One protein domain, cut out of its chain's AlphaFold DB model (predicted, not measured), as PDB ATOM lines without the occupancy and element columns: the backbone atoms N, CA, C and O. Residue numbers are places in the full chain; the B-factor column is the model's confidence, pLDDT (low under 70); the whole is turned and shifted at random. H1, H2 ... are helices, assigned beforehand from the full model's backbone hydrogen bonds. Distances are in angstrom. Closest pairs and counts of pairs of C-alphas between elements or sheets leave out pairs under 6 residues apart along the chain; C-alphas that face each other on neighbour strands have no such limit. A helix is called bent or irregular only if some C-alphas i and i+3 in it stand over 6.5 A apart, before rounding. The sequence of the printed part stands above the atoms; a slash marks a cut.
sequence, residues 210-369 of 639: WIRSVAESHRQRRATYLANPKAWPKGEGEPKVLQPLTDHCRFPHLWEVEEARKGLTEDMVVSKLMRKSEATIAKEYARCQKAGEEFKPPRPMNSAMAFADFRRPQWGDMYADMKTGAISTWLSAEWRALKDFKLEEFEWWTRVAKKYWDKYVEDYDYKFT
ATOM      1  N   TRP A 210     115.644 142.657 103.385       90.56
ATOM      2  CA  TRP A 210     116.079 141.329 102.949       90.56
ATOM      3  C   TRP A 210     116.782 140.563 104.072       90.56
ATOM      4  O   TRP A 210     116.363 139.460 104.417       90.56
ATOM      5  N   ILE A 211     117.802 141.151 104.700       91.81
ATOM      6  CA  ILE A 211     118.579 140.496 105.763       91.81
ATOM      7  C   ILE A 211     117.713 140.189 106.997       91.81
ATOM      8  O   ILE A 211     117.838 139.107 107.577       91.81
ATOM      9  N   ARG A 212     116.774 141.079 107.356       90.56
ATOM     10  CA  ARG A 212     115.752 140.820 108.388       90.56
ATOM     11  C   ARG A 212     114.864 139.623 108.012       90.56
ATOM     12  O   ARG A 212     114.665 138.731 108.835       90.56
ATOM     13  N   SER A 213     114.405 139.549 106.762       92.62
ATOM     14  CA  SER A 213     113.579 138.440 106.254       92.62
ATOM     15  C   SER A 213     114.336 137.104 106.224       92.62
ATOM     16  O   SER A 213     113.788 136.066 106.596       92.62
ATOM     17  N   VAL A 214     115.623 137.119 105.857       94.75
ATOM     18  CA  VAL A 214     116.527 135.956 105.923       94.75
ATOM     19  C   VAL A 214     116.682 135.465 107.366       94.75
ATOM     20  O   VAL A 214     116.597 134.260 107.622       94.75
ATOM     21  N   ALA A 215     116.890 136.386 108.313       93.88
ATOM     22  CA  ALA A 215     117.036 136.064 109.729       93.88
ATOM     23  C   ALA A 215     115.762 135.428 110.306       93.88
ATOM     24  O   ALA A 215     115.850 134.409 110.995       93.88
ATOM     25  N   GLU A 216     114.587 135.978 109.986       93.12
ATOM     26  CA  GLU A 216     113.305 135.470 110.482       93.12
ATOM     27  C   GLU A 216     112.911 134.137 109.827       93.12
ATOM     28  O   GLU A 216     112.564 133.188 110.528       93.12
ATOM     29  N   SER A 217     113.084 133.983 108.507       94.25
ATOM     30  CA  SER A 217     112.891 132.683 107.837       94.25
ATOM     31  C   SER A 217     113.798 131.602 108.435       94.25
ATOM     32  O   SER A 217     113.352 130.480 108.695       94.25
ATOM     33  N   HIS A 218     115.056 131.930 108.755       94.69
ATOM     34  CA  HIS A 218     115.933 130.991 109.450       94.69
ATOM     35  C   HIS A 218     115.470 130.714 110.892       94.69
ATOM     36  O   HIS A 218     115.497 129.551 111.317       94.69
ATOM     37  N   ARG A 219     115.040 131.733 111.651       93.75
ATOM     38  CA  ARG A 219     114.489 131.576 113.008       93.75
ATOM     39  C   ARG A 219     113.303 130.610 112.991       93.75
ATOM     40  O   ARG A 219     113.343 129.609 113.709       93.75
ATOM     41  N   GLN A 220     112.334 130.834 112.107       92.81
ATOM     42  CA  GLN A 220     111.154 129.988 111.958       92.81
ATOM     43  C   GLN A 220     111.514 128.569 111.498       92.81
ATOM     44  O   GLN A 220     111.124 127.601 112.150       92.81
ATOM     45  N   ARG A 221     112.352 128.409 110.462       91.69
ATOM     46  CA  ARG A 221     112.855 127.089 110.023       91.69
ATOM     47  C   ARG A 221     113.553 126.329 111.162       91.69
ATOM     48  O   ARG A 221     113.406 125.111 111.262       91.69
ATOM     49  N   ARG A 222     114.285 127.021 112.048       92.75
ATOM     50  CA  ARG A 222     114.906 126.405 113.235       92.75
ATOM     51  C   ARG A 222     113.878 126.042 114.310       92.75
ATOM     52  O   ARG A 222     114.000 124.972 114.900       92.75
ATOM     53  N   ALA A 223     112.864 126.875 114.540       92.50
ATOM     54  CA  ALA A 223     111.761 126.559 115.446       92.50
ATOM     55  C   ALA A 223     110.991 125.309 114.978       92.50
ATOM     56  O   ALA A 223     110.784 124.392 115.770       92.50
ATOM     57  N   THR A 224     110.678 125.201 113.681       91.50
ATOM     58  CA  THR A 224     110.053 124.005 113.087       91.50
ATOM     59  C   THR A 224     110.915 122.751 113.267       91.50
ATOM     60  O   THR A 224     110.389 121.706 113.652       91.50
ATOM     61  N   TYR A 225     112.236 122.845 113.054       92.31
ATOM     62  CA  TYR A 225     113.153 121.729 113.320       92.31
ATOM     63  C   TYR A 225     113.107 121.280 114.784       92.31
ATOM     64  O   TYR A 225     113.002 120.086 115.047       92.31
ATOM     65  N   LEU A 226     113.166 122.215 115.739       91.75
ATOM     66  CA  LEU A 226     113.160 121.895 117.170       91.75
ATOM     67  C   LEU A 226     111.808 121.340 117.645       91.75
ATOM     68  O   LEU A 226     111.790 120.459 118.501       91.75
ATOM     69  N   ALA A 227     110.698 121.809 117.070       93.25
ATOM     70  CA  ALA A 227     109.355 121.317 117.372       93.25
ATOM     71  C   ALA A 227     109.123 119.879 116.871       93.25
ATOM     72  O   ALA A 227     108.475 119.089 117.556       93.25
ATOM     73  N   ASN A 228     109.658 119.508 115.699       91.25
ATOM     74  CA  ASN A 228     109.574 118.130 115.203       91.25
ATOM     75  C   ASN A 228     110.825 117.686 114.407       91.25
ATOM     76  O   ASN A 228     110.789 117.610 113.174       91.25
ATOM     77  N   PRO A 229     111.908 117.268 115.095       89.00
ATOM     78  CA  PRO A 229     113.128 116.797 114.436       89.00
ATOM     79  C   PRO A 229     112.931 115.524 113.594       89.00
ATOM     80  O   PRO A 229     113.751 115.227 112.728       89.00
ATOM     81  N   LYS A 230     111.862 114.749 113.845       87.50
ATOM     82  CA  LYS A 230     111.570 113.489 113.135       87.50
ATOM     83  C   LYS A 230     110.916 113.715 111.770       87.50
ATOM     84  O   LYS A 230     111.106 112.891 110.878       87.50
ATOM     85  N   ALA A 231     110.167 114.808 111.609       84.94
ATOM     86  CA  ALA A 231     109.547 115.205 110.344       84.94
ATOM     87  C   ALA A 231     110.476 116.043 109.444       84.94
ATOM     88  O   ALA A 231     110.111 116.363 108.314       84.94
ATOM     89  N   TRP A 232     111.673 116.406 109.920       87.62
ATOM     90  CA  TRP A 232     112.611 117.231 109.160       87.62
ATOM     91  C   TRP A 232     113.110 116.524 107.878       87.62
ATOM     92  O   TRP A 232     113.375 115.315 107.917       87.62
ATOM     93  N   PRO A 233     113.277 117.235 106.741       83.69
ATOM     94  CA  PRO A 233     113.693 116.626 105.478       83.69
ATOM     95  C   PRO A 233     114.999 115.824 105.583       83.69
ATOM     96  O   PRO A 233     116.061 116.347 105.924       83.69
ATOM     97  N   LYS A 234     114.937 114.529 105.242       80.06
ATOM     98  CA  LYS A 234     116.079 113.603 105.329       80.06
ATOM     99  C   LYS A 234     117.236 114.069 104.438       80.06
ATOM    100  O   LYS A 234     117.191 113.920 103.222       80.06
ATOM    101  N   GLY A 235     118.300 114.571 105.064       72.75
ATOM    102  CA  GLY A 235     119.493 115.089 104.386       72.75
ATOM    103  C   GLY A 235     119.742 116.575 104.643       72.75
ATOM    104  O   GLY A 235     120.886 117.014 104.528       72.75
ATOM    105  N   GLU A 236     118.729 117.327 105.082       77.19
ATOM    106  CA  GLU A 236     118.958 118.607 105.746       77.19
ATOM    107  C   GLU A 236     119.372 118.351 107.202       77.19
ATOM    108  O   GLU A 236     118.758 117.561 107.918       77.19
ATOM    109  N   GLY A 237     120.461 118.987 107.638       79.44
ATOM    110  CA  GLY A 237     120.866 118.981 109.046       79.44
ATOM    111  C   GLY A 237     120.065 119.989 109.870       79.44
ATOM    112  O   GLY A 237     119.277 120.759 109.319       79.44
ATOM    113  N   GLU A 238     120.324 120.026 111.180       86.56
ATOM    114  CA  GLU A 238     119.827 121.098 112.049       86.56
ATOM    115  C   GLU A 238     120.198 122.480 111.471       86.56
ATOM    116  O   GLU A 238     121.383 122.735 111.204       86.56
ATOM    117  N   PRO A 239     119.227 123.401 111.327       88.12
ATOM    118  CA  PRO A 239     119.512 124.809 111.100       88.12
ATOM    119  C   PRO A 239     120.302 125.367 112.294       88.12
ATOM    120  O   PRO A 239     119.803 125.418 113.418       88.12
ATOM    121  N   LYS A 240     121.554 125.771 112.060       91.81
ATOM    122  CA  LYS A 240     122.433 126.333 113.099       91.81
ATOM    123  C   LYS A 240     121.891 127.661 113.638       91.81
ATOM    124  O   LYS A 240     121.057 128.304 113.018       91.81
ATOM    125  N   VAL A 241     122.411 128.116 114.771       91.38
ATOM    126  CA  VAL A 241     122.175 129.495 115.225       91.38
ATOM    127  C   VAL A 241     122.961 130.459 114.326       91.38
ATOM    128  O   VAL A 241     124.154 130.246 114.090       91.38
ATOM    129  N   LEU A 242     122.299 131.501 113.813       93.00
ATOM    130  CA  LEU A 242     122.959 132.616 113.130       93.00
ATOM    131  C   LEU A 242     123.734 133.464 114.141       93.00
ATOM    132  O   LEU A 242     123.250 133.720 115.241       93.00
ATOM    133  N   GLN A 243     124.925 133.928 113.760       90.00
ATOM    134  CA  GLN A 243     125.607 134.968 114.527       90.00
ATOM    135  C   GLN A 243     124.797 136.270 114.383       90.00
ATOM    136  O   GLN A 243     124.528 136.643 113.237       90.00
ATOM    137  N   PRO A 244     124.430 136.961 115.482       88.00
ATOM    138  CA  PRO A 244     123.873 138.306 115.404       88.00
ATOM    139  C   PRO A 244     124.784 139.220 114.582       88.00
ATOM    140  O   PRO A 244     126.013 139.115 114.660       88.00
ATOM    141  N   LEU A 245     124.177 140.085 113.776       87.31
ATOM    142  CA  LEU A 245     124.910 141.105 113.039       87.31
ATOM    143  C   LEU A 245     125.210 142.271 113.975       87.31
ATOM    144  O   LEU A 245     124.414 142.576 114.858       87.31
ATOM    145  N   THR A 246     126.362 142.902 113.778       79.88
ATOM    146  CA  THR A 246     126.654 144.198 114.384       79.88
ATOM    147  C   THR A 246     125.881 145.282 113.654       79.88
ATOM    148  O   THR A 246     125.752 145.236 112.428       79.88
ATOM    149  N   ASP A 247     125.451 146.301 114.393       68.38
ATOM    150  CA  ASP A 247     124.867 147.498 113.791       68.38
ATOM    151  C   ASP A 247     125.902 148.244 112.941       68.38
ATOM    152  O   ASP A 247     125.546 148.901 111.982       68.38
ATOM    153  N   HIS A 248     127.202 148.062 113.160       70.44
ATOM    154  CA  HIS A 248     128.211 148.524 112.207       70.44
ATOM    155  C   HIS A 248     128.326 147.546 111.020       70.44
ATOM    156  O   HIS A 248     128.879 146.451 111.164       70.44
ATOM    157  N   CYS A 249     127.810 147.953 109.855       81.06
ATOM    158  CA  CYS A 249     128.067 147.351 108.541       81.06
ATOM    159  C   CYS A 249     128.859 148.345 107.685       81.06
ATOM    160  O   CYS A 249     128.462 149.501 107.552       81.06
ATOM    161  N   ARG A 250     129.971 147.910 107.083       79.25
ATOM    162  CA  ARG A 250     130.860 148.810 106.326       79.25
ATOM    163  C   ARG A 250     130.270 149.278 104.990       79.25
ATOM    164  O   ARG A 250     130.581 150.376 104.537       79.25
ATOM    165  N   PHE A 251     129.442 148.448 104.356       83.44
ATOM    166  CA  PHE A 251     128.896 148.694 103.019       83.44
ATOM    167  C   PHE A 251     127.419 148.267 102.942       83.44
ATOM    168  O   PHE A 251     127.118 147.205 102.397       83.44
ATOM    169  N   PRO A 252     126.478 149.076 103.466       82.00
ATOM    170  CA  PRO A 252     125.070 148.679 103.617       82.00
ATOM    171  C   PRO A 252     124.369 148.321 102.299       82.00
ATOM    172  O   PRO A 252     123.498 147.457 102.271       82.00
ATOM    173  N   HIS A 253     124.796 148.920 101.182       81.12
ATOM    174  CA  HIS A 253     124.283 148.596  99.848       81.12
ATOM    175  C   HIS A 253     124.516 147.126  99.453       81.12
ATOM    176  O   HIS A 253     123.709 146.566  98.720       81.12
ATOM    177  N   LEU A 254     125.565 146.473  99.972       86.31
ATOM    178  CA  LEU A 254     125.851 145.060  99.706       86.31
ATOM    179  C   LEU A 254     124.906 144.096 100.440       86.31
ATOM    180  O   LEU A 254     124.994 142.888 100.217       86.31
ATOM    181  N   TRP A 255     123.998 144.571 101.301       85.31
ATOM    182  CA  TRP A 255     123.020 143.688 101.937       85.31
ATOM    183  C   TRP A 255     122.057 143.056 100.935       85.31
ATOM    184  O   TRP A 255     121.708 141.893 101.123       85.31
ATOM    185  N   GLU A 256     121.672 143.744  99.860       88.69
ATOM    186  CA  GLU A 256     120.808 143.141  98.842       88.69
ATOM    187  C   GLU A 256     121.561 142.081  98.027       88.69
ATOM    188  O   GLU A 256     122.745 142.206  97.712       88.69
ATOM    189  N   VAL A 257     120.871 140.980  97.736       86.25
ATOM    190  CA  VAL A 257     121.471 139.760  97.173       86.25
ATOM    191  C   VAL A 257     121.706 139.871  95.662       86.25
ATOM    192  O   VAL A 257     122.623 139.252  95.126       86.25
ATOM    193  N   GLU A 258     120.946 140.738  95.000       87.38
ATOM    194  CA  GLU A 258     121.035 141.103  93.589       87.38
ATOM    195  C   GLU A 258     122.355 141.819  93.259       87.38
ATOM    196  O   GLU A 258     122.896 141.658  92.162       87.38
ATOM    197  N   GLU A 259     122.959 142.526  94.223       85.12
ATOM    198  CA  GLU A 259     124.305 143.097  94.072       85.12
ATOM    199  C   GLU A 259     125.373 142.002  93.875       85.12
ATOM    200  O   GLU A 259     126.458 142.290  93.378       85.12
ATOM    201  N   ALA A 260     125.100 140.731  94.213       81.56
ATOM    202  CA  ALA A 260     125.981 139.599  93.892       81.56
ATOM    203  C   ALA A 260     125.863 139.118  92.430       81.56
ATOM    204  O   ALA A 260     126.746 138.396  91.962       81.56
ATOM    205  N   ARG A 261     124.786 139.492  91.719       84.31
ATOM    206  CA  ARG A 261     124.555 139.229  90.283       84.31
ATOM    207  C   ARG A 261     124.884 140.441  89.402       84.31
ATOM    208  O   ARG A 261     125.224 140.272  88.234       84.31
ATOM    209  N   LYS A 262     124.765 141.659  89.932       86.94
ATOM    210  CA  LYS A 262     124.919 142.931  89.210       86.94
ATOM    211  C   LYS A 262     126.189 142.978  88.347       86.94
ATOM    212  O   LYS A 262     127.301 142.806  88.833       86.94
ATOM    213  N   GLY A 263     126.006 143.207  87.044       85.81
ATOM    214  CA  GLY A 263     127.093 143.243  86.057       85.81
ATOM    215  C   GLY A 263     127.645 141.877  85.618       85.81
ATOM    216  O   GLY A 263     128.589 141.845  84.832       85.81
ATOM    217  N   LEU A 264     127.083 140.753  86.079       90.19
ATOM    218  CA  LEU A 264     127.503 139.407  85.681       90.19
ATOM    219  C   LEU A 264     126.548 138.803  84.648       90.19
ATOM    220  O   LEU A 264     125.343 138.701  84.878       90.19
ATOM    221  N   THR A 265     127.098 138.312  83.537       93.62
ATOM    222  CA  THR A 265     126.367 137.408  82.639       93.62
ATOM    223  C   THR A 265     126.434 135.969  83.151       93.62
ATOM    224  O   THR A 265     127.338 135.598  83.907       93.62
ATOM    225  N   GLU A 266     125.498 135.125  82.706       94.38
ATOM    226  CA  GLU A 266     125.507 133.693  83.033       94.38
ATOM    227  C   GLU A 266     126.847 133.036  82.651       94.38
ATOM    228  O   GLU A 266     127.423 132.274  83.428       94.38
ATOM    229  N   ASP A 267     127.393 133.393  81.488       94.25
ATOM    230  CA  ASP A 267     128.586 132.753  80.932       94.25
ATOM    231  C   ASP A 267     129.887 133.286  81.570       94.25
ATOM    232  O   ASP A 267     130.863 132.542  81.694       94.25
ATOM    233  N   MET A 268     129.894 134.526  82.088       94.88
ATOM    234  CA  MET A 268     130.955 135.021  82.984       94.88
ATOM    235  C   MET A 268     131.003 134.214  84.287       94.88
ATOM    236  O   MET A 268     132.090 133.850  84.749       94.88
ATOM    237  N   VAL A 269     129.840 133.900  84.874       94.12
ATOM    238  CA  VAL A 269     129.769 133.073  86.086       94.12
ATOM    239  C   VAL A 269     130.239 131.650  85.799       94.12
ATOM    240  O   VAL A 269     131.125 131.166  86.504       94.12
ATOM    241  N   VAL A 270     129.729 131.007  84.741       95.75
ATOM    242  CA  VAL A 270     130.170 129.664  84.320       95.75
ATOM    243  C   VAL A 270     131.683 129.633  84.100       95.75
ATOM    244  O   VAL A 270     132.357 128.772  84.660       95.75
ATOM    245  N   SER A 271     132.244 130.611  83.383       95.44
ATOM    246  CA  SER A 271     133.688 130.687  83.114       95.44
ATOM    247  C   SER A 271     134.529 130.833  84.390       95.44
ATOM    248  O   SER A 271     135.581 130.204  84.514       95.44
ATOM    249  N   LYS A 272     134.074 131.622  85.373       94.19
ATOM    250  CA  LYS A 272     134.756 131.763  86.673       94.19
ATOM    251  C   LYS A 272     134.647 130.487  87.522       94.19
ATOM    252  O   LYS A 272     135.621 130.121  88.183       94.19
ATOM    253  N   LEU A 273     133.505 129.794  87.492       94.75
ATOM    254  CA  LEU A 273     133.317 128.513  88.183       94.75
ATOM    255  C   LEU A 273     134.169 127.397  87.551       94.75
ATOM    256  O   LEU A 273     134.806 126.642  88.287       94.75
ATOM    257  N   MET A 274     134.252 127.335  86.217       95.12
ATOM    258  CA  MET A 274     135.122 126.398  85.490       95.12
ATOM    259  C   MET A 274     136.599 126.636  85.813       95.12
ATOM    260  O   MET A 274     137.254 125.719  86.300       95.12
ATOM    261  N   ARG A 275     137.084 127.884  85.744       94.69
ATOM    262  CA  ARG A 275     138.469 128.237  86.117       94.69
ATOM    263  C   ARG A 275     138.836 127.846  87.555       94.69
ATOM    264  O   ARG A 275     139.976 127.488  87.853       94.69
ATOM    265  N   LYS A 276     137.863 127.880  88.471       92.31
ATOM    266  CA  LYS A 276     138.033 127.419  89.859       92.31
ATOM    267  C   LYS A 276     138.048 125.889  89.979       92.31
ATOM    268  O   LYS A 276     138.812 125.337  90.778       92.31
ATOM    269  N   SER A 277     137.233 125.215  89.173       93.38
ATOM    270  CA  SER A 277     137.251 123.763  88.983       93.38
ATOM    271  C   SER A 277     138.594 123.280  88.416       93.38
ATOM    272  O   SER A 277     139.211 122.414  89.029       93.38
ATOM    273  N   GLU A 278     139.091 123.881  87.330       93.06
ATOM    274  CA  GLU A 278     140.391 123.602  86.693       93.06
ATOM    275  C   GLU A 278     141.540 123.629  87.716       93.06
ATOM    276  O   GLU A 278     142.279 122.656  87.868       93.06
ATOM    277  N   ALA A 279     141.635 124.702  88.511       90.19
ATOM    278  CA  ALA A 279     142.659 124.866  89.549       90.19
ATOM    279  C   ALA A 279     142.556 123.853  90.712       90.19
ATOM    280  O   ALA A 279     143.506 123.693  91.487       90.19
ATOM    281  N   THR A 280     141.413 123.176  90.850       90.31
ATOM    282  CA  THR A 280     141.195 122.084  91.813       90.31
ATOM    283  C   THR A 280     141.514 120.728  91.176       90.31
ATOM    284  O   THR A 280     142.195 119.908  91.788       90.31
ATOM    285  N   ILE A 281     141.103 120.524  89.921       92.06
ATOM    286  CA  ILE A 281     141.402 119.345  89.100       92.06
ATOM    287  C   ILE A 281     142.904 119.172  88.898       92.06
ATOM    288  O   ILE A 281     143.406 118.078  89.123       92.06
ATOM    289  N   ALA A 282     143.640 120.233  88.561       91.81
ATOM    290  CA  ALA A 282     145.087 120.153  88.354       91.81
ATOM    291  C   ALA A 282     145.829 119.661  89.612       91.81
ATOM    292  O   ALA A 282     146.786 118.893  89.520       91.81
ATOM    293  N   LYS A 283     145.353 120.047  90.806       92.38
ATOM    294  CA  LYS A 283     145.896 119.594  92.100       92.38
ATOM    295  C   LYS A 283     145.524 118.143  92.406       92.38
ATOM    296  O   LYS A 283     146.361 117.399  92.911       92.38
ATOM    297  N   GLU A 284     144.294 117.741  92.091       90.94
ATOM    298  CA  GLU A 284     143.827 116.356  92.224       90.94
ATOM    299  C   GLU A 284     144.617 115.422  91.290       90.94
ATOM    300  O   GLU A 284     145.168 114.422  91.741       90.94
ATOM    301  N   TYR A 285     144.767 115.810  90.019       90.75
ATOM    302  CA  TYR A 285     145.534 115.101  88.994       90.75
ATOM    303  C   TYR A 285     147.007 114.941  89.387       90.75
ATOM    304  O   TYR A 285     147.517 113.823  89.398       90.75
ATOM    305  N   ALA A 286     147.672 116.023  89.808       92.62
ATOM    306  CA  ALA A 286     149.057 115.968  90.275       92.62
ATOM    307  C   ALA A 286     149.236 115.064  91.514       92.62
ATOM    308  O   ALA A 286     150.261 114.391  91.641       92.62
ATOM    309  N   ARG A 287     148.240 114.994  92.416       93.25
ATOM    310  CA  ARG A 287     148.262 114.024  93.524       93.25
ATOM    311  C   ARG A 287     148.121 112.594  93.008       93.25
ATOM    312  O   ARG A 287     148.929 111.754  93.392       93.25
ATOM    313  N   CYS A 288     147.134 112.321  92.154       90.25
ATOM    314  CA  CYS A 288     146.905 110.984  91.607       90.25
ATOM    315  C   CYS A 288     148.135 110.473  90.843       90.25
ATOM    316  O   CYS A 288     148.608 109.374  91.123       90.25
ATOM    317  N   GLN A 289     148.737 111.314  89.996       91.50
ATOM    318  CA  GLN A 289     149.980 111.015  89.280       91.50
ATOM    319  C   GLN A 289     151.142 110.691  90.236       91.50
ATOM    320  O   GLN A 289     151.854 109.713  90.021       91.50
ATOM    321  N   LYS A 290     151.312 111.457  91.326       92.25
ATOM    322  CA  LYS A 290     152.337 111.189  92.356       92.25
ATOM    323  C   LYS A 290     152.060 109.917  93.174       92.25
ATOM    324  O   LYS A 290     152.994 109.342  93.726       92.25
ATOM    325  N   ALA A 291     150.801 109.497  93.281       91.06
ATOM    326  CA  ALA A 291     150.376 108.333  94.058       91.06
ATOM    327  C   ALA A 291     150.233 107.039  93.229       91.06
ATOM    328  O   ALA A 291     150.075 105.970  93.814       91.06
ATOM    329  N   GLY A 292     150.264 107.122  91.893       90.19
ATOM    330  CA  GLY A 292     149.884 106.012  91.011       90.19
ATOM    331  C   GLY A 292     148.380 105.693  91.040       90.19
ATOM    332  O   GLY A 292     147.979 104.590  90.680       90.19
ATOM    333  N   GLU A 293     147.547 106.633  91.499       90.38
ATOM    334  CA  GLU A 293     146.089 106.481  91.556       90.38
ATOM    335  C   GLU A 293     145.447 106.795  90.196       90.38
ATOM    336  O   GLU A 293     145.849 107.727  89.498       90.38
ATOM    337  N   GLU A 294     144.373 106.079  89.862       86.94
ATOM    338  CA  GLU A 294     143.452 106.463  88.788       86.94
ATOM    339  C   GLU A 294     142.864 107.855  89.082       86.94
ATOM    340  O   GLU A 294     142.187 108.049  90.098       86.94
ATOM    341  N   PHE A 295     143.112 108.830  88.201       87.25
ATOM    342  CA  PHE A 295     142.548 110.169  88.350       87.25
ATOM    343  C   PHE A 295     141.020 110.124  88.266       87.25
ATOM    344  O   PHE A 295     140.452 109.630  87.293       87.25
ATOM    345  N   LYS A 296     140.356 110.698  89.272       86.94
ATOM    346  CA  LYS A 296     138.903 110.868  89.304       86.94
ATOM    347  C   LYS A 296     138.579 112.339  89.560       86.94
ATOM    348  O   LYS A 296     138.974 112.848  90.613       86.94
ATOM    349  N   PRO A 297     137.890 113.035  88.634       86.88
ATOM    350  CA  PRO A 297     137.592 114.449  88.805       86.88
ATOM    351  C   PRO A 297     136.808 114.697  90.107       86.88
ATOM    352  O   PRO A 297     135.902 113.922  90.440       86.88
ATOM    353  N   PRO A 298     137.144 115.754  90.878       88.25
ATOM    354  CA  PRO A 298     136.403 116.127  92.076       88.25
ATOM    355  C   PRO A 298     134.907 116.324  91.800       88.25
ATOM    356  O   PRO A 298     134.479 116.555  90.676       88.25
ATOM    357  N   ARG A 299     134.072 116.285  92.841       87.50
ATOM    358  CA  ARG A 299     132.658 116.642  92.663       87.50
ATOM    359  C   ARG A 299     132.544 118.144  92.328       87.50
ATOM    360  O   ARG A 299     133.041 118.939  93.132       87.50
ATOM    361  N   PRO A 300     131.851 118.541  91.244       90.31
ATOM    362  CA  PRO A 300     131.627 119.949  90.924       90.31
ATOM    363  C   PRO A 300     130.727 120.639  91.956       90.31
ATOM    364  O   PRO A 300     130.025 120.002  92.753       90.31
ATOM    365  N   MET A 301     130.753 121.970  91.941       89.75
ATOM    366  CA  MET A 301     129.933 122.808  92.818       89.75
ATOM    367  C   MET A 301     128.435 122.647  92.498       89.75
ATOM    368  O   MET A 301     128.045 122.498  91.344       89.75
ATOM    369  N   ASN A 302     127.575 122.674  93.519       90.94
ATOM    370  CA  ASN A 302     126.124 122.791  93.324       90.94
ATOM    371  C   ASN A 302     125.700 124.271  93.321       90.94
ATOM    372  O   ASN A 302     126.506 125.141  93.643       90.94
ATOM    373  N   SER A 303     124.434 124.562  93.011       91.88
ATOM    374  CA  SER A 303     123.908 125.938  92.950       91.88
ATOM    375  C   SER A 303     124.130 126.747  94.232       91.88
ATOM    376  O   SER A 303     124.615 127.871  94.160       91.88
ATOM    377  N   ALA A 304     123.915 126.141  95.404       92.69
ATOM    378  CA  ALA A 304     124.205 126.771  96.694       92.69
ATOM    379  C   ALA A 304     125.689 127.157  96.864       92.69
ATOM    380  O   ALA A 304     125.995 128.228  97.383       92.69
ATOM    381  N   MET A 305     126.618 126.300  96.422       91.94
ATOM    382  CA  MET A 305     128.058 126.587  96.452       91.94
ATOM    383  C   MET A 305     128.474 127.605  95.385       91.94
ATOM    384  O   MET A 305     129.354 128.411  95.661       91.94
ATOM    385  N   ALA A 306     127.840 127.593  94.208       91.62
ATOM    386  CA  ALA A 306     128.068 128.577  93.154       91.62
ATOM    387  C   ALA A 306     127.654 129.983  93.620       91.62
ATOM    388  O   ALA A 306     128.488 130.883  93.633       91.62
ATOM    389  N   PHE A 307     126.421 130.143  94.112       94.44
ATOM    390  CA  PHE A 307     125.935 131.368  94.760       94.44
ATOM    391  C   PHE A 307     126.885 131.841  95.875       94.44
ATOM    392  O   PHE A 307     127.355 132.983  95.879       94.44
ATOM    393  N   ALA A 308     127.248 130.932  96.786       94.19
ATOM    394  CA  ALA A 308     128.148 131.225  97.896       94.19
ATOM    395  C   ALA A 308     129.575 131.621  97.468       94.19
ATOM    396  O   ALA A 308     130.319 132.118  98.310       94.19
ATOM    397  N   ASP A 309     129.987 131.427  96.211       92.12
ATOM    398  CA  ASP A 309     131.306 131.845  95.718       92.12
ATOM    399  C   ASP A 309     131.346 133.311  95.251       92.12
ATOM    400  O   ASP A 309     132.409 133.933  95.222       92.12
ATOM    401  N   PHE A 310     130.185 133.877  94.915       92.56
ATOM    402  CA  PHE A 310     130.022 135.277  94.502       92.56
ATOM    403  C   PHE A 310     129.511 136.154  95.640       92.56
ATOM    404  O   PHE A 310     129.941 137.294  95.775       92.56
ATOM    405  N   ARG A 311     128.660 135.596  96.504       93.88
ATOM    406  CA  ARG A 311     128.076 136.293  97.653       93.88
ATOM    407  C   ARG A 311     129.007 136.363  98.876       93.88
ATOM    408  O   ARG A 311     128.885 137.260  99.704       93.88
ATOM    409  N   ARG A 312     129.970 135.439  99.008       94.44
ATOM    410  CA  ARG A 312     130.903 135.393 100.156       94.44
ATOM    411  C   ARG A 312     131.852 136.592 100.290       94.44
ATOM    412  O   ARG A 312     132.042 136.987 101.438       94.44
ATOM    413  N   PRO A 313     132.464 137.139  99.217       91.94
ATOM    414  CA  PRO A 313     133.280 138.351  99.314       91.94
ATOM    415  C   PRO A 313     132.509 139.498  99.968       91.94
ATOM    416  O   PRO A 313     132.924 139.958 101.023       91.94
ATOM    417  N   GLN A 314     131.305 139.797  99.466       91.56
ATOM    418  CA  GLN A 314     130.430 140.854  99.988       91.56
ATOM    419  C   GLN A 314     130.145 140.708 101.490       91.56
ATOM    420  O   GLN A 314     130.153 141.691 102.219       91.56
ATOM    421  N   TRP A 315     129.955 139.481 101.985       92.38
ATOM    422  CA  TRP A 315     129.810 139.224 103.423       92.38
ATOM    423  C   TRP A 315     131.070 139.527 104.250       92.38
ATOM    424  O   TRP A 315     130.943 139.925 105.406       92.38
ATOM    425  N   GLY A 316     132.263 139.346 103.681       91.25
ATOM    426  CA  GLY A 316     133.523 139.784 104.289       91.25
ATOM    427  C   GLY A 316     133.746 141.295 104.171       91.25
ATOM    428  O   GLY A 316     134.265 141.901 105.102       91.25
ATOM    429  N   ASP A 317     133.301 141.913 103.076       90.06
ATOM    430  CA  ASP A 317     133.398 143.361 102.865       90.06
ATOM    431  C   ASP A 317     132.473 144.129 103.829       90.06
ATOM    432  O   ASP A 317     132.888 145.125 104.422       90.06
ATOM    433  N   MET A 318     131.242 143.639 104.033       89.75
ATOM    434  CA  MET A 318     130.270 144.173 104.999       89.75
ATOM    435  C   MET A 318     130.723 144.007 106.456       89.75
ATOM    436  O   MET A 318     130.573 144.940 107.249       89.75
ATOM    437  N   TYR A 319     131.267 142.832 106.801       88.94
ATOM    438  CA  TYR A 319     131.601 142.426 108.170       88.94
ATOM    439  C   TYR A 319     132.987 141.759 108.232       88.94
ATOM    440  O   TYR A 319     133.096 140.535 108.343       88.94
ATOM    441  N   ALA A 320     134.051 142.566 108.193       86.62
ATOM    442  CA  ALA A 320     135.441 142.094 108.127       86.62
ATOM    443  C   ALA A 320     135.831 141.113 109.255       86.62
ATOM    444  O   ALA A 320     136.517 140.120 109.006       86.62
ATOM    445  N   ASP A 321     135.336 141.334 110.477       87.25
ATOM    446  CA  ASP A 321     135.594 140.466 111.637       87.25
ATOM    447  C   ASP A 321     134.767 139.162 111.638       87.25
ATOM    448  O   ASP A 321     134.951 138.288 112.498       87.25
ATOM    449  N   MET A 322     133.831 138.987 110.695       90.38
ATOM    450  CA  MET A 322     132.967 137.813 110.679       90.38
ATOM    451  C   MET A 322     133.723 136.566 110.207       90.38
ATOM    452  O   MET A 322     134.037 136.364 109.034       90.38
ATOM    453  N   LYS A 323     133.933 135.640 111.144       92.31
ATOM    454  CA  LYS A 323     134.592 134.351 110.897       92.31
ATOM    455  C   LYS A 323     133.926 133.601 109.737       92.31
ATOM    456  O   LYS A 323     132.705 133.453 109.690       92.31
ATOM    457  N   THR A 324     134.731 132.993 108.862       91.75
ATOM    458  CA  THR A 324     134.283 132.289 107.639       91.75
ATOM    459  C   THR A 324     133.191 131.234 107.888       91.75
ATOM    460  O   THR A 324     132.373 130.958 107.006       91.75
ATOM    461  N   GLY A 325     133.147 130.637 109.086       93.38
ATOM    462  CA  GLY A 325     132.098 129.702 109.509       93.38
ATOM    463  C   GLY A 325     130.735 130.353 109.791       93.38
ATOM    464  O   GLY A 325     129.708 129.744 109.482       93.38
ATOM    465  N   ALA A 326     130.715 131.584 110.314       94.00
ATOM    466  CA  ALA A 326     129.501 132.379 110.499       94.00
ATOM    467  C   ALA A 326     128.977 132.877 109.145       94.00
ATOM    468  O   ALA A 326     127.829 132.579 108.818       94.00
ATOM    469  N   ILE A 327     129.846 133.445 108.294       95.19
ATOM    470  CA  ILE A 327     129.512 133.801 106.899       95.19
ATOM    471  C   ILE A 327     128.913 132.596 106.156       95.19
ATOM    472  O   ILE A 327     127.871 132.694 105.524       95.19
ATOM    473  N   SER A 328     129.516 131.405 106.275       94.88
ATOM    474  CA  SER A 328     128.986 130.190 105.625       94.88
ATOM    475  C   SER A 328     127.617 129.748 106.152       94.88
ATOM    476  O   SER A 328     126.904 129.021 105.461       94.88
ATOM    477  N   THR A 329     127.255 130.150 107.371       94.81
ATOM    478  CA  THR A 329     125.943 129.865 107.961       94.81
ATOM    479  C   THR A 329     124.912 130.891 107.477       94.81
ATOM    480  O   THR A 329     123.843 130.480 107.038       94.81
ATOM    481  N   TRP A 330     125.272 132.177 107.411       95.75
ATOM    482  CA  TRP A 330     124.462 133.230 106.781       95.75
ATOM    483  C   TRP A 330     124.190 132.970 105.291       95.75
ATOM    484  O   TRP A 330     123.038 132.977 104.875       95.75
ATOM    485  N   LEU A 331     125.197 132.582 104.504       95.75
ATOM    486  CA  LEU A 331     125.014 132.167 103.101       95.75
ATOM    487  C   LEU A 331     124.087 130.944 102.955       95.75
ATOM    488  O   LEU A 331     123.341 130.830 101.986       95.75
ATOM    489  N   SER A 332     124.103 130.033 103.937       93.88
ATOM    490  CA  SER A 332     123.181 128.884 103.988       93.88
ATOM    491  C   SER A 332     121.750 129.277 104.388       93.88
ATOM    492  O   SER A 332     120.833 128.467 104.221       93.88
ATOM    493  N   ALA A 333     121.565 130.481 104.933       95.06
ATOM    494  CA  ALA A 333     120.280 131.099 105.241       95.06
ATOM    495  C   ALA A 333     119.737 131.825 104.007       95.06
ATOM    496  O   ALA A 333     118.652 131.488 103.544       95.06
ATOM    497  N   GLU A 334     120.540 132.729 103.427       95.50
ATOM    498  CA  GLU A 334     120.217 133.457 102.195       95.50
ATOM    499  C   GLU A 334     119.818 132.493 101.078       95.50
ATOM    500  O   GLU A 334     118.768 132.670 100.476       95.50
ATOM    501  N   TRP A 335     120.571 131.407 100.860       95.00
ATOM    502  CA  TRP A 335     120.235 130.417  99.830       95.00
ATOM    503  C   TRP A 335     118.859 129.746 100.022       95.00
ATOM    504  O   TRP A 335     118.218 129.358  99.045       95.00
ATOM    505  N   ARG A 336     118.382 129.597 101.266       92.38
ATOM    506  CA  ARG A 336     117.032 129.072 101.544       92.38
ATOM    507  C   ARG A 336     115.974 130.159 101.374       92.38
ATOM    508  O   ARG A 336     114.990 129.929 100.684       92.38
ATOM    509  N   ALA A 337     116.223 131.339 101.935       94.06
ATOM    510  CA  ALA A 337     115.351 132.504 101.824       94.06
ATOM    511  C   ALA A 337     115.162 132.970 100.366       94.06
ATOM    512  O   ALA A 337     114.086 133.436 100.014       94.06
ATOM    513  N   LEU A 338     116.161 132.780  99.494       93.56
ATOM    514  CA  LEU A 338     116.056 133.032  98.053       93.56
ATOM    515  C   LEU A 338     114.910 132.229  97.430       93.56
ATOM    516  O   LEU A 338     114.084 132.796  96.722       93.56
ATOM    517  N   LYS A 339     114.809 130.933  97.749       89.81
ATOM    518  CA  LYS A 339     113.712 130.079  97.272       89.81
ATOM    519  C   LYS A 339     112.346 130.538  97.800       89.81
ATOM    520  O   LYS A 339     111.347 130.389  97.104       89.81
ATOM    521  N   ASP A 340     112.316 131.053  99.027       88.44
ATOM    522  CA  ASP A 340     111.082 131.401  99.733       88.44
ATOM    523  C   ASP A 340     110.573 132.826  99.392       88.44
ATOM    524  O   ASP A 340     109.377 133.075  99.510       88.44
ATOM    525  N   PHE A 341     111.452 133.752  98.969       91.25
ATOM    526  CA  PHE A 341     111.131 135.188  98.807       91.25
ATOM    527  C   PHE A 341     111.628 135.870  97.514       91.25
ATOM    528  O   PHE A 341     111.048 136.874  97.114       91.25
ATOM    529  N   LYS A 342     112.705 135.391  96.875       92.38
ATOM    530  CA  LYS A 342     113.316 136.004  95.670       92.38
ATOM    531  C   LYS A 342     113.566 134.922  94.608       92.38
ATOM    532  O   LYS A 342     114.704 134.604  94.255       92.38
ATOM    533  N   LEU A 343     112.468 134.316  94.142       91.75
ATOM    534  CA  LEU A 343     112.474 133.100  93.319       91.75
ATOM    535  C   LEU A 343     113.224 133.266  91.986       91.75
ATOM    536  O   LEU A 343     113.982 132.374  91.621       91.75
ATOM    537  N   GLU A 344     113.081 134.402  91.298       91.69
ATOM    538  CA  GLU A 344     113.801 134.670  90.039       91.69
ATOM    539  C   GLU A 344     115.324 134.558  90.210       91.69
ATOM    540  O   GLU A 344     116.021 133.971  89.382       91.69
ATOM    541  N   GLU A 345     115.836 135.061  91.334       91.75
ATOM    542  CA  GLU A 345     117.254 135.032  91.676       91.75
ATOM    543  C   GLU A 345     117.701 133.599  92.021       91.75
ATOM    544  O   GLU A 345     118.749 133.136  91.564       91.75
ATOM    545  N   PHE A 346     116.875 132.848  92.764       93.94
ATOM    546  CA  PHE A 346     117.087 131.419  93.037       93.94
ATOM    547  C   PHE A 346     117.143 130.583  91.746       93.94
ATOM    548  O   PHE A 346     118.011 129.713  91.594       93.94
ATOM    549  N   GLU A 347     116.232 130.845  90.808       93.75
ATOM    550  CA  GLU A 347     116.183 130.186  89.506       93.75
ATOM    551  C   GLU A 347     117.370 130.571  88.628       93.75
ATOM    552  O   GLU A 347     117.966 129.685  88.014       93.75
ATOM    553  N   TRP A 348     117.779 131.843  88.613       93.50
ATOM    554  CA  TRP A 348     118.961 132.299  87.881       93.50
ATOM    555  C   TRP A 348     120.228 131.586  88.366       93.50
ATOM    556  O   TRP A 348     120.900 130.917  87.578       93.50
ATOM    557  N   TRP A 349     120.511 131.609  89.676       93.38
ATOM    558  CA  TRP A 349     121.661 130.894  90.246       93.38
ATOM    559  C   TRP A 349     121.588 129.376  90.015       93.38
ATOM    560  O   TRP A 349     122.620 128.725  89.838       93.38
ATOM    561  N   THR A 350     120.385 128.797  89.962       94.19
ATOM    562  CA  THR A 350     120.187 127.372  89.647       94.19
ATOM    563  C   THR A 350     120.432 127.060  88.165       94.19
ATOM    564  O   THR A 350     121.110 126.079  87.859       94.19
ATOM    565  N   ARG A 351     119.965 127.908  87.240       94.12
ATOM    566  CA  ARG A 351     120.169 127.788  85.785       94.12
ATOM    567  C   ARG A 351     121.645 127.918  85.414       94.12
ATOM    568  O   ARG A 351     122.179 127.081  84.688       94.12
ATOM    569  N   VAL A 352     122.320 128.915  85.979       93.50
ATOM    570  CA  VAL A 352     123.758 129.155  85.801       93.50
ATOM    571  C   VAL A 352     124.589 127.996  86.357       93.50
ATOM    572  O   VAL A 352     125.514 127.518  85.700       93.50
ATOM    573  N   ALA A 353     124.225 127.470  87.530       93.44
ATOM    574  CA  ALA A 353     124.872 126.283  88.079       93.44
ATOM    575  C   ALA A 353     124.615 125.016  87.243       93.44
ATOM    576  O   ALA A 353     125.499 124.162  87.184       93.44
ATOM    577  N   LYS A 354     123.460 124.900  86.564       93.19
ATOM    578  CA  LYS A 354     123.217 123.825  85.590       93.19
ATOM    579  C   LYS A 354     124.132 123.968  84.371       93.19
ATOM    580  O   LYS A 354     124.825 123.010  84.067       93.19
ATOM    581  N   LYS A 355     124.227 125.153  83.748       95.44
ATOM    582  CA  LYS A 355     125.169 125.405  82.633       95.44
ATOM    583  C   LYS A 355     126.612 125.020  82.998       95.44
ATOM    584  O   LYS A 355     127.296 124.368  82.216       95.44
ATOM    585  N   TYR A 356     127.062 125.389  84.201       95.94
ATOM    586  CA  TYR A 356     128.375 124.990  84.724       95.94
ATOM    587  C   TYR A 356     128.489 123.471  84.943       95.94
ATOM    588  O   TYR A 356     129.513 122.894  84.593       95.94
ATOM    589  N   TRP A 357     127.460 122.813  85.487       93.69
ATOM    590  CA  TRP A 357     127.443 121.354  85.646       93.69
ATOM    591  C   TRP A 357     127.516 120.630  84.296       93.69
ATOM    592  O   TRP A 357     128.303 119.698  84.159       93.69
ATOM    593  N   ASP A 358     126.721 121.063  83.316       92.56
ATOM    594  CA  ASP A 358     126.668 120.471  81.978       92.56
ATOM    595  C   ASP A 358     128.057 120.529  81.324       92.56
ATOM    596  O   ASP A 358     128.610 119.491  80.962       92.56
ATOM    597  N   LYS A 359     128.678 121.719  81.309       93.75
ATOM    598  CA  LYS A 359     130.046 121.902  80.808       93.75
ATOM    599  C   LYS A 359     131.092 121.115  81.612       93.75
ATOM    600  O   LYS A 359     132.023 120.569  81.037       93.75
ATOM    601  N   TYR A 360     130.956 121.012  82.933       94.31
ATOM    602  CA  TYR A 360     131.887 120.228  83.753       94.31
ATOM    603  C   TYR A 360     131.804 118.718  83.470       94.31
ATOM    604  O   TYR A 360     132.794 118.002  83.620       94.31
ATOM    605  N   VAL A 361     130.631 118.215  83.080       90.38
ATOM    606  CA  VAL A 361     130.457 116.820  82.650       90.38
ATOM    607  C   VAL A 361     131.038 116.614  81.251       90.38
ATOM    608  O   VAL A 361     131.676 115.591  81.029       90.38
ATOM    609  N   GLU A 362     130.877 117.586  80.351       90.06
ATOM    610  CA  GLU A 362     131.463 117.596  79.003       90.06
ATOM    611  C   GLU A 362     133.004 117.623  79.034       90.06
ATOM    612  O   GLU A 362     133.642 116.715  78.506       90.06
ATOM    613  N   ASP A 363     133.607 118.595  79.729       90.56
ATOM    614  CA  ASP A 363     135.064 118.803  79.771       90.56
ATOM    615  C   ASP A 363     135.835 117.676  80.504       90.56
ATOM    616  O   ASP A 363     137.048 117.541  80.317       90.56
ATOM    617  N   TYR A 364     135.174 116.883  81.364       88.00
ATOM    618  CA  TYR A 364     135.840 115.930  82.276       88.00
ATOM    619  C   TYR A 364     135.193 114.535  82.402       88.00
ATOM    620  O   TYR A 364     135.599 113.773  83.283       88.00
ATOM    621  N   ASP A 365     134.185 114.191  81.590       84.12
ATOM    622  CA  ASP A 365     133.406 112.935  81.687       84.12
ATOM    623  C   ASP A 365     132.912 112.637  83.127       84.12
ATOM    624  O   ASP A 365     132.964 111.509  83.635       84.12
ATOM    625  N   TYR A 366     132.471 113.680  83.847       85.00
ATOM    626  CA  TYR A 366     132.145 113.556  85.269       85.00
ATOM    627  C   TYR A 366     130.891 112.698  85.506       85.00
ATOM    628  O   TYR A 366     129.749 113.160  85.457       85.00
ATOM    629  N   LYS A 367     131.111 111.434  85.871       78.81
ATOM    630  CA  LYS A 367     130.057 110.498  86.283       78.81
ATOM    631  C   LYS A 367     129.848 110.566  87.795       78.81
ATOM    632  O   LYS A 367     130.735 110.218  88.578       78.81
ATOM    633  N   PHE A 368     128.649 110.980  88.225       69.38
ATOM    634  CA  PHE A 368     128.286 111.050  89.646       69.38
ATOM    635  C   PHE A 368     128.190 109.650  90.273       69.38
ATOM    636  O   PHE A 368     127.125 109.042  90.381       69.38
ATOM    637  N   THR A 369     129.322 109.149  90.753       62.41
ATOM    638  CA  THR A 369     129.369 107.973  91.614       62.41
ATOM    639  C   THR A 369     128.938 108.372  93.025       62.41
ATOM    640  O   THR A 369     129.651 109.055  93.768       62.41
TER     641      THR A 369
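What this domain is: This is residues 210 to 369 of the 639 residues of the protein "HMG box domain-containing protein" of Kwoniella heveanensis BCC8398 (UniProt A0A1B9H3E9). Helices H4 and H5 cross in the middle, and long H6 makes a corner with the end of H5 and packs on the start of H4. H1 packs crosswise on H5 at one end of the domain, while H3, the longest helix, packs on H6 with its first residues and runs off towards the other end. The 160 printed residues hold six named helices, H1 to H6 in chain order, and no named strand: all helix, with mostly crossed packing. The whole is only just compact, close to loose, with a radius of gyration of the C-alphas of 17.9 A and spans of 51 by 42 by 31 A.

How they stand to each other: H3, residues 266 to 291, touches H6, residues 343 to 364, with residues 266 to 274 alone, at a steep tilt of 40 degrees, the same way; the closest C-alphas, of Val 270 and Tyr 356, are 5.0 A apart. H4, residues 303 to 318, has a kink of 42 degrees near residue 310 and is irregular, but only just: C-alphas 310 and 313 are 6.6 A apart. With residues 303 to 307 alone H4 touches H6, closest at the C-alphas of Ser 303 and Ala 353, 5.0 A. H5, residues 324 to 341, touches H4 at a steep tilt of 60 degrees, opposite ways, closest at the C-alphas of Ala 308 and Leu 331, 6.1 A. H5 touches H6 with residues 335 to 339 alone, closest at the C-alphas of Leu 338 and Phe 346, 5.4 A. H1, residues 210 to 227, touches H5 about perpendicular, at 88 degrees, closest at the C-alphas of Val 214 and Ala 337, 5.5 A. H2, residues 252 to 255, touches H4, closest at the C-alphas of Leu 254 and Gln 314, 6.2 A. H1 and H3 are apart. Every O i to N i+4 pair is within hydrogen-bond range in H1 and H6, against 21 of 22 in H3, 9 of 12 in H4 and 12 of 14 in H5; H2 is too short for such a pair.

Where its parts are: H3 is 37.2 A from first to last C-alpha, H6 31.0 A, H1 25.6 A, H5 24.9 A, H4 22.8 A and H2 5.7 A. H1 begins at C-alpha 210 (116.079, 141.329, 102.949), H3 ends at C-alpha 291 (150.376, 108.333, 94.058), and H6 ends at C-alpha 364 (135.840, 115.930, 82.276).

The domain as a whole: The C-alphas of Asp 247 and Gly 292, the two farthest apart, are 53.5 A from each other. The printed part has no cut. The links H1 to H2, with 24 residues, and H3 to H4, with 11, are long. The mean pLDDT of the printed part is 90.0; residues 247, 368 and 369 are under 70.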